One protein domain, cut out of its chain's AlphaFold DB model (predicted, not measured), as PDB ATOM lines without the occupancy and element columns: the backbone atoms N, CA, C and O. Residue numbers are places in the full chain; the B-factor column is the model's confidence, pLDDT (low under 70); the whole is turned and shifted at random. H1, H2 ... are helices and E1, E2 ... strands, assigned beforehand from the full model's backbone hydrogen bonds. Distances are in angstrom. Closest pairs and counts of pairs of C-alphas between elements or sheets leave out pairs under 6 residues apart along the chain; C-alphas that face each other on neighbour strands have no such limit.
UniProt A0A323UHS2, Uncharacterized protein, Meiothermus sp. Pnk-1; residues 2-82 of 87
ATOM      1  N   LEU A   2     398.134 273.371 220.231       75.81
ATOM      2  CA  LEU A   2     397.822 272.156 219.471       75.81
ATOM      3  C   LEU A   2     396.912 271.155 220.209       75.81
ATOM      4  O   LEU A   2     395.869 270.773 219.694       75.81
ATOM      5  N   SER A   3     397.241 270.786 221.451       73.75
ATOM      6  CA  SER A   3     396.421 269.860 222.248       73.75
ATOM      7  C   SER A   3     395.012 270.398 222.503       73.75
ATOM      8  O   SER A   3     394.042 269.666 222.361       73.75
ATOM      9  N   ARG A   4     394.865 271.697 222.792       82.56
ATOM     10  CA  ARG A   4     393.542 272.322 222.967       82.56
ATOM     11  C   ARG A   4     392.730 272.343 221.672       82.56
ATOM     12  O   ARG A   4     391.517 272.209 221.741       82.56
ATOM     13  N   PHE A   5     393.372 272.504 220.516       86.94
ATOM     14  CA  PHE A   5     392.691 272.423 219.225       86.94
ATOM     15  C   PHE A   5     392.095 271.027 219.015       86.94
ATOM     16  O   PHE A   5     390.893 270.917 218.799       86.94
ATOM     17  N   PHE A   6     392.900 269.971 219.186       85.56
ATOM     18  CA  PHE A   6     392.454 268.595 218.941       85.56
ATOM     19  C   PHE A   6     391.506 268.018 220.006       85.56
ATOM     20  O   PHE A   6     390.786 267.068 219.722       85.56
ATOM     21  N   LEU A   7     391.438 268.621 221.195       84.25
ATOM     22  CA  LEU A   7     390.437 268.286 222.218       84.25
ATOM     23  C   LEU A   7     389.020 268.800 221.901       84.25
ATOM     24  O   LEU A   7     388.088 268.437 222.608       84.25
ATOM     25  N   ASN A   8     388.855 269.653 220.886       88.12
ATOM     26  CA  ASN A   8     387.574 270.260 220.513       88.12
ATOM     27  C   ASN A   8     387.270 269.922 219.042       88.12
ATOM     28  O   ASN A   8     387.762 270.614 218.143       88.12
ATOM     29  N   PRO A   9     386.533 268.827 218.778       85.94
ATOM     30  CA  PRO A   9     386.304 268.322 217.429       85.94
ATOM     31  C   PRO A   9     385.696 269.321 216.456       85.94
ATOM     32  O   PRO A   9     386.011 269.278 215.273       85.94
ATOM     33  N   GLU A  10     384.886 270.263 216.927       88.38
ATOM     34  CA  GLU A  10     384.292 271.333 216.123       88.38
ATOM     35  C   GLU A  10     385.321 272.175 215.347       88.38
ATOM     36  O   GLU A  10     384.969 272.816 214.358       88.38
ATOM     37  N   HIS A  11     386.594 272.159 215.752       87.44
ATOM     38  CA  HIS A  11     387.653 272.884 215.059       87.44
ATOM     39  C   HIS A  11     388.225 272.163 213.829       87.44
ATOM     40  O   HIS A  11     388.904 272.798 213.023       87.44
ATOM     41  N   TYR A  12     388.006 270.853 213.683       87.56
ATOM     42  CA  TYR A  12     388.633 270.052 212.620       87.56
ATOM     43  C   TYR A  12     387.728 268.978 212.008       87.56
ATOM     44  O   TYR A  12     387.989 268.524 210.895       87.56
ATOM     45  N   ALA A  13     386.657 268.573 212.686       86.88
ATOM     46  CA  ALA A  13     385.674 267.637 212.161       86.88
ATOM     47  C   ALA A  13     385.105 268.152 210.833       86.88
ATOM     48  O   ALA A  13     384.695 269.310 210.727       86.88
ATOM     49  N   ALA A  14     385.095 267.285 209.816       83.12
ATOM     50  CA  ALA A  14     384.664 267.604 208.452       83.12
ATOM     51  C   ALA A  14     385.438 268.749 207.755       83.12
ATOM     52  O   ALA A  14     385.034 269.192 206.682       83.12
ATOM     53  N   GLN A  15     386.553 269.220 208.325       86.81
ATOM     54  CA  GLN A  15     387.423 270.214 207.695       86.81
ATOM     55  C   GLN A  15     388.469 269.543 206.796       86.81
ATOM     56  O   GLN A  15     388.710 268.334 206.881       86.81
ATOM     57  N   SER A  16     389.110 270.346 205.945       86.69
ATOM     58  CA  SER A  16     390.307 269.942 205.208       86.69
ATOM     59  C   SER A  16     391.564 270.064 206.077       86.69
ATOM     60  O   SER A  16     391.590 270.788 207.075       86.69
ATOM     61  N   GLU A  17     392.648 269.408 205.662       83.00
ATOM     62  CA  GLU A  17     393.955 269.540 206.316       83.00
ATOM     63  C   GLU A  17     394.485 270.983 206.316       83.00
ATOM     64  O   GLU A  17     395.140 271.412 207.264       83.00
ATOM     65  N   GLU A  18     394.143 271.775 205.293       86.06
ATOM     66  CA  GLU A  18     394.599 273.159 205.178       86.06
ATOM     67  C   GLU A  18     394.084 274.018 206.340       86.06
ATOM     68  O   GLU A  18     394.823 274.843 206.881       86.06
ATOM     69  N   VAL A  19     392.834 273.800 206.763       86.56
ATOM     70  CA  VAL A  19     392.243 274.495 207.917       86.56
ATOM     71  C   VAL A  19     393.017 274.160 209.190       86.56
ATOM     72  O   VAL A  19     393.360 275.062 209.956       86.56
ATOM     73  N   VAL A  20     393.367 272.885 209.379       85.50
ATOM     74  CA  VAL A  20     394.172 272.437 210.521       85.50
ATOM     75  C   VAL A  20     395.548 273.100 210.491       85.50
ATOM     76  O   VAL A  20     395.936 273.738 211.468       85.50
ATOM     77  N   PHE A  21     396.266 273.048 209.367       86.62
ATOM     78  CA  PHE A  21     397.610 273.630 209.270       86.62
ATOM     79  C   PHE A  21     397.629 275.145 209.471       86.62
ATOM     80  O   PHE A  21     398.590 275.675 210.029       86.62
ATOM     81  N   ARG A  22     396.577 275.858 209.051       87.31
ATOM     82  CA  ARG A  22     396.429 277.293 209.337       87.31
ATOM     83  C   ARG A  22     396.238 277.561 210.831       87.31
ATOM     84  O   ARG A  22     396.744 278.563 211.326       87.31
ATOM     85  N   ALA A  23     395.525 276.686 211.539       86.00
ATOM     86  CA  ALA A  23     395.225 276.858 212.957       86.00
ATOM     87  C   ALA A  23     396.397 276.479 213.875       86.00
ATOM     88  O   ALA A  23     396.629 277.147 214.883       86.00
ATOM     89  N   VAL A  24     397.122 275.404 213.551       84.56
ATOM     90  CA  VAL A  24     398.128 274.825 214.459       84.56
ATOM     91  C   VAL A  24     399.546 274.772 213.891       84.56
ATOM     92  O   VAL A  24     400.469 274.335 214.579       84.56
ATOM     93  N   GLY A  25     399.737 275.267 212.671       85.62
ATOM     94  CA  GLY A  25     400.995 275.185 211.941       85.62
ATOM     95  C   GLY A  25     401.138 273.874 211.170       85.62
ATOM     96  O   GLY A  25     400.366 272.929 211.336       85.62
ATOM     97  N   ARG A  26     402.153 273.816 210.304       84.31
ATOM     98  CA  ARG A  26     402.484 272.595 209.559       84.31
ATOM     99  C   ARG A  26     403.120 271.554 210.487       84.31
ATOM    100  O   ARG A  26     403.835 271.956 211.405       84.31
ATOM    101  N   PRO A  27     402.870 270.257 210.265       81.62
ATOM    102  CA  PRO A  27     403.536 269.200 211.013       81.62
ATOM    103  C   PRO A  27     405.014 269.091 210.629       81.62
ATOM    104  O   PRO A  27     405.402 269.409 209.505       81.62
ATOM    105  N   ASP A  28     405.822 268.600 211.567       77.62
ATOM    106  CA  ASP A  28     407.236 268.268 211.371       77.62
ATOM    107  C   ASP A  28     407.398 267.052 210.447       77.62
ATOM    108  O   ASP A  28     408.363 266.951 209.691       77.62
ATOM    109  N   ILE A  29     406.442 266.120 210.511       74.69
ATOM    110  CA  ILE A  29     406.394 264.913 209.683       74.69
ATOM    111  C   ILE A  29     404.985 264.770 209.117       74.69
ATOM    112  O   ILE A  29     404.004 264.827 209.863       74.69
ATOM    113  N   TYR A  30     404.915 264.555 207.807       74.44
ATOM    114  CA  TYR A  30     403.698 264.287 207.054       74.44
ATOM    115  C   TYR A  30     403.898 263.043 206.192       74.44
ATOM    116  O   TYR A  30     404.890 262.966 205.465       74.44
ATOM    117  N   ASP A  31     402.968 262.096 206.273       71.38
ATOM    118  CA  ASP A  31     402.969 260.908 205.423       71.38
ATOM    119  C   ASP A  31     401.527 260.450 205.119       71.38
ATOM    120  O   ASP A  31     400.656 260.483 205.999       71.38
ATOM    121  N   ASP A  32     401.284 260.051 203.869       69.25
ATOM    122  CA  ASP A  32     400.039 259.435 203.393       69.25
ATOM    123  C   ASP A  32     400.182 257.923 203.546       69.25
ATOM    124  O   ASP A  32     400.806 257.242 202.731       69.25
ATOM    125  N   TRP A  33     399.654 257.394 204.647       65.06
ATOM    126  CA  TRP A  33     399.933 256.028 205.075       65.06
ATOM    127  C   TRP A  33     399.012 254.955 204.503       65.06
ATOM    128  O   TRP A  33     399.344 253.786 204.704       65.06
ATOM    129  N   ASP A  34     397.938 255.312 203.789       55.81
ATOM    130  CA  ASP A  34     397.114 254.413 202.957       55.81
ATOM    131  C   ASP A  34     395.827 255.133 202.512       55.81
ATOM    132  O   ASP A  34     394.891 255.270 203.308       55.81
ATOM    133  N   PHE A  35     395.739 255.538 201.239       58.16
ATOM    134  CA  PHE A  35     394.489 255.922 200.554       58.16
ATOM    135  C   PHE A  35     393.560 256.847 201.373       58.16
ATOM    136  O   PHE A  35     392.353 256.611 201.473       58.16
ATOM    137  N   GLY A  36     394.123 257.905 201.964       63.84
ATOM    138  CA  GLY A  36     393.383 258.897 202.756       63.84
ATOM    139  C   GLY A  36     393.677 258.870 204.257       63.84
ATOM    140  O   GLY A  36     393.211 259.739 204.986       63.84
ATOM    141  N   ARG A  37     394.482 257.930 204.758       67.88
ATOM    142  CA  ARG A  37     394.963 257.949 206.150       67.88
ATOM    143  C   ARG A  37     396.229 258.795 206.263       67.88
ATOM    144  O   ARG A  37     397.311 258.309 205.956       67.88
ATOM    145  N   LEU A  38     396.104 260.035 206.731       74.12
ATOM    146  CA  LEU A  38     397.236 260.948 206.877       74.12
ATOM    147  C   LEU A  38     397.754 260.940 208.320       74.12
ATOM    148  O   LEU A  38     396.996 260.928 209.293       74.12
ATOM    149  N   VAL A  39     399.070 260.920 208.497       71.62
ATOM    150  CA  VAL A  39     399.678 261.029 209.831       71.62
ATOM    151  C   VAL A  39     400.485 262.304 209.921       71.62
ATOM    152  O   VAL A  39     401.307 262.598 209.055       71.62
ATOM    153  N   TYR A  40     400.247 263.057 210.994       77.00
ATOM    154  CA  TYR A  40     400.867 264.349 211.224       77.00
ATOM    155  C   TYR A  40     401.530 264.377 212.598       77.00
ATOM    156  O   TYR A  40     400.892 264.157 213.629       77.00
ATOM    157  N   ARG A  41     402.821 264.695 212.652       75.00
ATOM    158  CA  ARG A  41     403.531 264.818 213.934       75.00
ATOM    159  C   ARG A  41     403.999 266.235 214.169       75.00
ATOM    160  O   ARG A  41     404.533 266.859 213.261       75.00
ATOM    161  N   TRP A  42     403.851 266.694 215.406       77.81
ATOM    162  CA  TRP A  42     404.428 267.937 215.905       77.81
ATOM    163  C   TRP A  42     405.352 267.587 217.076       77.81
ATOM    164  O   TRP A  42     405.017 267.745 218.255       77.81
ATOM    165  N   ASP A  43     406.518 267.050 216.732       65.69
ATOM    166  CA  ASP A  43     407.525 266.563 217.669       65.69
ATOM    167  C   ASP A  43     408.082 267.707 218.534       65.69
ATOM    168  O   ASP A  43     408.348 267.500 219.720       65.69
ATOM    169  N   GLY A  44     408.143 268.938 218.004       64.38
ATOM    170  CA  GLY A  44     408.517 270.133 218.776       64.38
ATOM    171  C   GLY A  44     407.524 270.519 219.885       64.38
ATOM    172  O   GLY A  44     407.845 271.346 220.736       64.38
ATOM    173  N   GLN A  45     406.323 269.927 219.899       67.56
ATOM    174  CA  GLN A  45     405.278 270.192 220.895       67.56
ATOM    175  C   GLN A  45     404.900 268.957 221.731       67.56
ATOM    176  O   GLN A  45     403.881 268.990 222.421       67.56
ATOM    177  N   HIS A  46     405.706 267.885 221.697       72.75
ATOM    178  CA  HIS A  46     405.452 266.622 222.413       72.75
ATOM    179  C   HIS A  46     404.070 266.008 222.129       72.75
ATOM    180  O   HIS A  46     403.462 265.382 223.000       72.75
ATOM    181  N   ILE A  47     403.548 266.189 220.914       76.88
ATOM    182  CA  ILE A  47     402.238 265.675 220.508       76.88
ATOM    183  C   ILE A  47     402.383 264.962 219.164       76.88
ATOM    184  O   ILE A  47     402.915 265.507 218.198       76.88
ATOM    185  N   ALA A  48     401.859 263.742 219.099       83.12
ATOM    186  CA  ALA A  48     401.700 262.990 217.865       83.12
ATOM    187  C   ALA A  48     400.216 262.661 217.682       83.12
ATOM    188  O   ALA A  48     399.581 262.135 218.600       83.12
ATOM    189  N   VAL A  49     399.667 262.993 216.514       85.19
ATOM    190  CA  VAL A  49     398.278 262.686 216.160       85.19
ATOM    191  C   VAL A  49     398.225 261.993 214.804       85.19
ATOM    192  O   VAL A  49     399.049 262.223 213.923       85.19
ATOM    193  N   ARG A  50     397.241 261.128 214.611       86.00
ATOM    194  CA  ARG A  50     396.931 260.549 213.303       86.00
ATOM    195  C   ARG A  50     395.582 261.081 212.864       86.00
ATOM    196  O   ARG A  50     394.634 261.037 213.639       86.00
ATOM    197  N   VAL A  51     395.519 261.621 211.650       85.00
ATOM    198  CA  VAL A  51     394.328 262.263 211.092       85.00
ATOM    199  C   VAL A  51     393.879 261.475 209.874       85.00
ATOM    200  O   VAL A  51     394.427 261.557 208.780       85.00
ATOM    201  N   ILE A  52     392.840 260.684 210.065       84.88
ATOM    202  CA  ILE A  52     392.293 259.857 209.005       84.88
ATOM    203  C   ILE A  52     391.295 260.698 208.216       84.88
ATOM    204  O   ILE A  52     390.363 261.276 208.782       84.88
ATOM    205  N   MET A  53     391.485 260.746 206.902       83.88
ATOM    206  CA  MET A  53     390.646 261.482 205.970       83.88
ATOM    207  C   MET A  53     389.921 260.539 205.006       83.88
ATOM    208  O   MET A  53     390.375 259.442 204.683       83.88
ATOM    209  N   GLN A  54     388.764 260.979 204.522       80.19
ATOM    210  CA  GLN A  54     388.018 260.313 203.460       80.19
ATOM    211  C   GLN A  54     387.311 261.377 202.623       80.19
ATOM    212  O   GLN A  54     386.658 262.256 203.175       80.19
ATOM    213  N   GLY A  55     387.443 261.323 201.294       80.44
ATOM    214  CA  GLY A  55     386.805 262.304 200.406       80.44
ATOM    215  C   GLY A  55     387.266 263.752 200.634       80.44
ATOM    216  O   GLY A  55     386.491 264.675 200.409       80.44
ATOM    217  N   GLY A  56     388.501 263.957 201.110       81.38
ATOM    218  CA  GLY A  56     389.072 265.288 201.358       81.38
ATOM    219  C   GLY A  56     388.699 265.923 202.702       81.38
ATOM    220  O   GLY A  56     389.100 267.058 202.956       81.38
ATOM    221  N   VAL A  57     387.986 265.205 203.576       84.62
ATOM    222  CA  VAL A  57     387.622 265.684 204.919       84.62
ATOM    223  C   VAL A  57     388.116 264.749 206.016       84.62
ATOM    224  O   VAL A  57     388.258 263.546 205.802       84.62
ATOM    225  N   ILE A  58     388.351 265.303 207.204       87.06
ATOM    226  CA  ILE A  58     388.744 264.542 208.394       87.06
ATOM    227  C   ILE A  58     387.559 263.715 208.904       87.06
ATOM    228  O   ILE A  58     386.477 264.252 209.154       87.06
ATOM    229  N   ILE A  59     387.787 262.412 209.087       87.88
ATOM    230  CA  ILE A  59     386.799 261.455 209.605       87.88
ATOM    231  C   ILE A  59     387.202 260.817 210.932       87.88
ATOM    232  O   ILE A  59     386.340 260.268 211.606       87.88
ATOM    233  N   CYS A  60     388.475 260.869 211.319       88.62
ATOM    234  CA  CYS A  60     388.919 260.398 212.625       88.62
ATOM    235  C   CYS A  60     390.238 261.075 213.010       88.62
ATOM    236  O   CYS A  60     391.072 261.367 212.148       88.62
ATOM    237  N   VAL A  61     390.408 261.341 214.302       89.00
ATOM    238  CA  VAL A  61     391.647 261.843 214.888       89.00
ATOM    239  C   VAL A  61     392.002 261.005 216.105       89.00
ATOM    240  O   VAL A  61     391.239 260.903 217.064       89.00
ATOM    241  N   GLU A  62     393.206 260.453 216.079       89.50
ATOM    242  CA  GLU A  62     393.762 259.625 217.140       89.50
ATOM    243  C   GLU A  62     394.972 260.313 217.768       89.50
ATOM    244  O   GLU A  62     395.779 260.944 217.081       89.50
ATOM    245  N   ARG A  63     395.137 260.142 219.077       88.88
ATOM    246  CA  ARG A  63     396.349 260.507 219.802       88.88
ATOM    247  C   ARG A  63     397.307 259.322 219.818       88.88
ATOM    248  O   ARG A  63     396.919 258.216 220.180       88.88
ATOM    249  N   LEU A  64     398.568 259.566 219.476       86.94
ATOM    250  CA  LEU A  64     399.637 258.564 219.485       86.94
ATOM    251  C   LEU A  64     400.646 258.846 220.600       86.94
ATOM    252  O   LEU A  64     400.716 259.959 221.129       86.94
ATOM    253  N   ASP A  65     401.476 257.849 220.911       86.44
ATOM    254  CA  ASP A  65     402.674 258.049 221.721       86.44
ATOM    255  C   ASP A  65     403.727 258.846 220.913       86.44
ATOM    256  O   ASP A  65     404.181 258.390 219.857       86.44
ATOM    257  N   PRO A  66     404.160 260.037 221.374       82.62
ATOM    258  CA  PRO A  66     405.188 260.822 220.691       82.62
ATOM    259  C   PRO A  66     406.557 260.129 220.596       82.62
ATOM    260  O   PRO A  66     407.360 260.500 219.733       82.62
ATOM    261  N   SER A  67     406.833 259.150 221.459       84.31
ATOM    262  CA  SER A  67     408.050 258.334 221.432       84.31
ATOM    263  C   SER A  67     407.961 257.172 220.441       84.31
ATOM    264  O   SER A  67     408.985 256.764 219.890       84.31
ATOM    265  N   ASP A  68     406.751 256.698 220.121       84.12
ATOM    266  CA  ASP A  68     406.560 255.657 219.120       84.12
ATOM    267  C   ASP A  68     406.679 256.256 217.712       84.12
ATOM    268  O   ASP A  68     405.836 257.024 217.234       84.12
ATOM    269  N   LYS A  69     407.796 255.950 217.046       76.88
ATOM    270  CA  LYS A  69     408.093 256.382 215.672       76.88
ATOM    271  C   LYS A  69     407.663 255.374 214.603       76.88
ATOM    272  O   LYS A  69     407.920 255.604 213.425       76.88
ATOM    273  N   ARG A  70     407.022 254.261 214.982       78.62
ATOM    274  CA  ARG A  70     406.629 253.206 214.039       78.62
ATOM    275  C   ARG A  70     405.462 253.637 213.149       78.62
ATOM    276  O   ARG A  70     404.580 254.385 213.559       78.62
ATOM    277  N   ARG A  71     405.422 253.058 211.946       68.31
ATOM    278  CA  ARG A  71     404.360 253.258 210.945       68.31
ATOM    279  C   ARG A  71     402.966 252.838 211.429       68.31
ATOM    280  O   ARG A  71     401.969 253.466 211.116       68.31
ATOM    281  N   PHE A  72     402.882 251.765 212.202       69.69
ATOM    282  CA  PHE A  72     401.616 251.273 212.752       69.69
ATOM    283  C   PHE A  72     401.569 251.489 214.261       69.69
ATOM    284  O   PHE A  72     401.148 250.600 214.994       69.69
ATOM    285  N   ALA A  73     402.058 252.649 214.719       80.44
ATOM    286  CA  ALA A  73     401.963 253.028 216.122       80.44
ATOM    287  C   ALA A  73     400.509 252.898 216.592       80.44
ATOM    288  O   ALA A  73     399.569 253.291 215.886       80.44
ATOM    289  N   GLU A  74     400.346 252.300 217.764       86.62
ATOM    290  CA  GLU A  74     399.046 252.096 218.384       86.62
ATOM    291  C   GLU A  74     398.464 253.449 218.811       86.62
ATOM    292  O   GLU A  74     399.188 254.344 219.261       86.62
ATOM    293  N   ALA A  75     397.157 253.620 218.620       89.38
ATOM    294  CA  ALA A  75     396.469 254.788 219.140       89.38
ATOM    295  C   ALA A  75     396.359 254.669 220.661       89.38
ATOM    296  O   ALA A  75     395.841 253.680 221.169       89.38
ATOM    297  N   LEU A  76     396.815 255.692 221.381       90.56
ATOM    298  CA  LEU A  76     396.586 255.794 222.822       90.56
ATOM    299  C   LEU A  76     395.117 256.112 223.119       90.56
ATOM    300  O   LEU A  76     394.576 255.664 224.124       90.56
ATOM    301  N   GLU A  77     394.492 256.922 222.263       91.31
ATOM    302  CA  GLU A  77     393.121 257.401 222.424       91.31
ATOM    303  C   GLU A  77     392.554 257.857 221.072       91.31
ATOM    304  O   GLU A  77     393.278 258.428 220.253       91.31
ATOM    305  N   VAL A  78     391.252 257.659 220.853       91.19
ATOM    306  CA  VAL A  78     390.508 258.295 219.757       91.19
ATOM    307  C   VAL A  78     389.940 259.611 220.280       91.19
ATOM    308  O   VAL A  78     389.058 259.606 221.134       91.19
ATOM    309  N   LEU A  79     390.454 260.741 219.789       90.56
ATOM    310  CA  LEU A  79     390.002 262.076 220.204       90.56
ATOM    311  C   LEU A  79     388.654 262.427 219.577       90.56
ATOM    312  O   LEU A  79     387.823 263.092 220.191       90.56
ATOM    313  N   TRP A  80     388.450 261.982 218.339       92.12
ATOM    314  CA  TRP A  80     387.188 262.115 217.635       92.12
ATOM    315  C   TRP A  80     387.097 261.109 216.499       92.12
ATOM    316  O   TRP A  80     388.077 260.863 215.800       92.12
ATOM    317  N   GLU A  81     385.897 260.606 216.261       91.38
ATOM    318  CA  GLU A  81     385.562 259.812 215.090       91.38
ATOM    319  C   GLU A  81     384.214 260.292 214.554       91.38
ATOM    320  O   GLU A  81     383.290 260.589 215.319       91.38
ATOM    321  N   ARG A  82     384.104 260.400 213.228       88.12
ATOM    322  CA  ARG A  82     382.857 260.760 212.562       88.12
ATOM    323  C   ARG A  82     381.795 259.732 212.961       88.12
ATOM    324  O   ARG A  82     382.004 258.545 212.704       88.12
TER     325      ARG A  82
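AT A GLANCE: This is residues 2 to 82 of the 87 residues of an uncharacterized protein of Meiothermus sp. Pnk-1 (UniProt A0A323UHS2). A twisted sheet of five antiparallel strands forms a wall, with two short helices, H1 and H2, and the link between them over one side of it. The strands follow each other along the chain as a meander, each the antiparallel neighbour of the one before, in the order E1 E2 E3 E4 E5. The printed part has 81 residues, with H1 and H2 before the five strands, and its class is mixed, helices and strands. It is compact and rounded, with a radius of gyration of the C-alphas of 11.3 A and spans of 28 by 26 by 21 A.

IN THESE COORDINATES: H1, residues 2 to 6, begins with C-alpha 2 at (397.822, 272.156, 219.471). H2, residues 17 to 24, is 10.6 A long. E1 is residues 29 to 32 and E2 residues 37 to 42, 16.9 A long. E3, residues 47 to 54, spans 22.8 A; E4, residues 57 to 64, spans 20.2 A and bends by 53 degrees at residue 60. E5, residues 75 to 81, ends with C-alpha 81 at (385.562, 259.812, 215.090).

HOW THE PARTS SIT: H1 and H2 are close but not clearly touching, with the closest C-alphas, those of Leu 2 and Val 24, 5.7 A apart. Each is on the sheet but only grazes it; the closest C-alphas of H2 and E4 are those of Glu 17 and Ile 58, 7.5 A apart. Both helices have every O i to N i+4 pair within hydrogen-bond range. Hairpin E1 and E2 has N 39 and O 31 at 3.0 A, hairpin E2 and E3 N 51 and O 38 at 2.9 A, hairpin E3 and E4 N 52 and O 60 at 2.8 A, and hairpin E4 and E5 N 61 and O 80 at 2.8 A, each within hydrogen-bond range. The edge strands E1 and E5 are apart.

THE WHOLE: The C-alphas of Gly 55 and Ser 67, the two farthest apart, are 30.2 A from each other. The printed part has no cut and no long link. Its mean pLDDT is 81.3, with residues 32 to 37, 43 to 45 and 71 to 72 under 70.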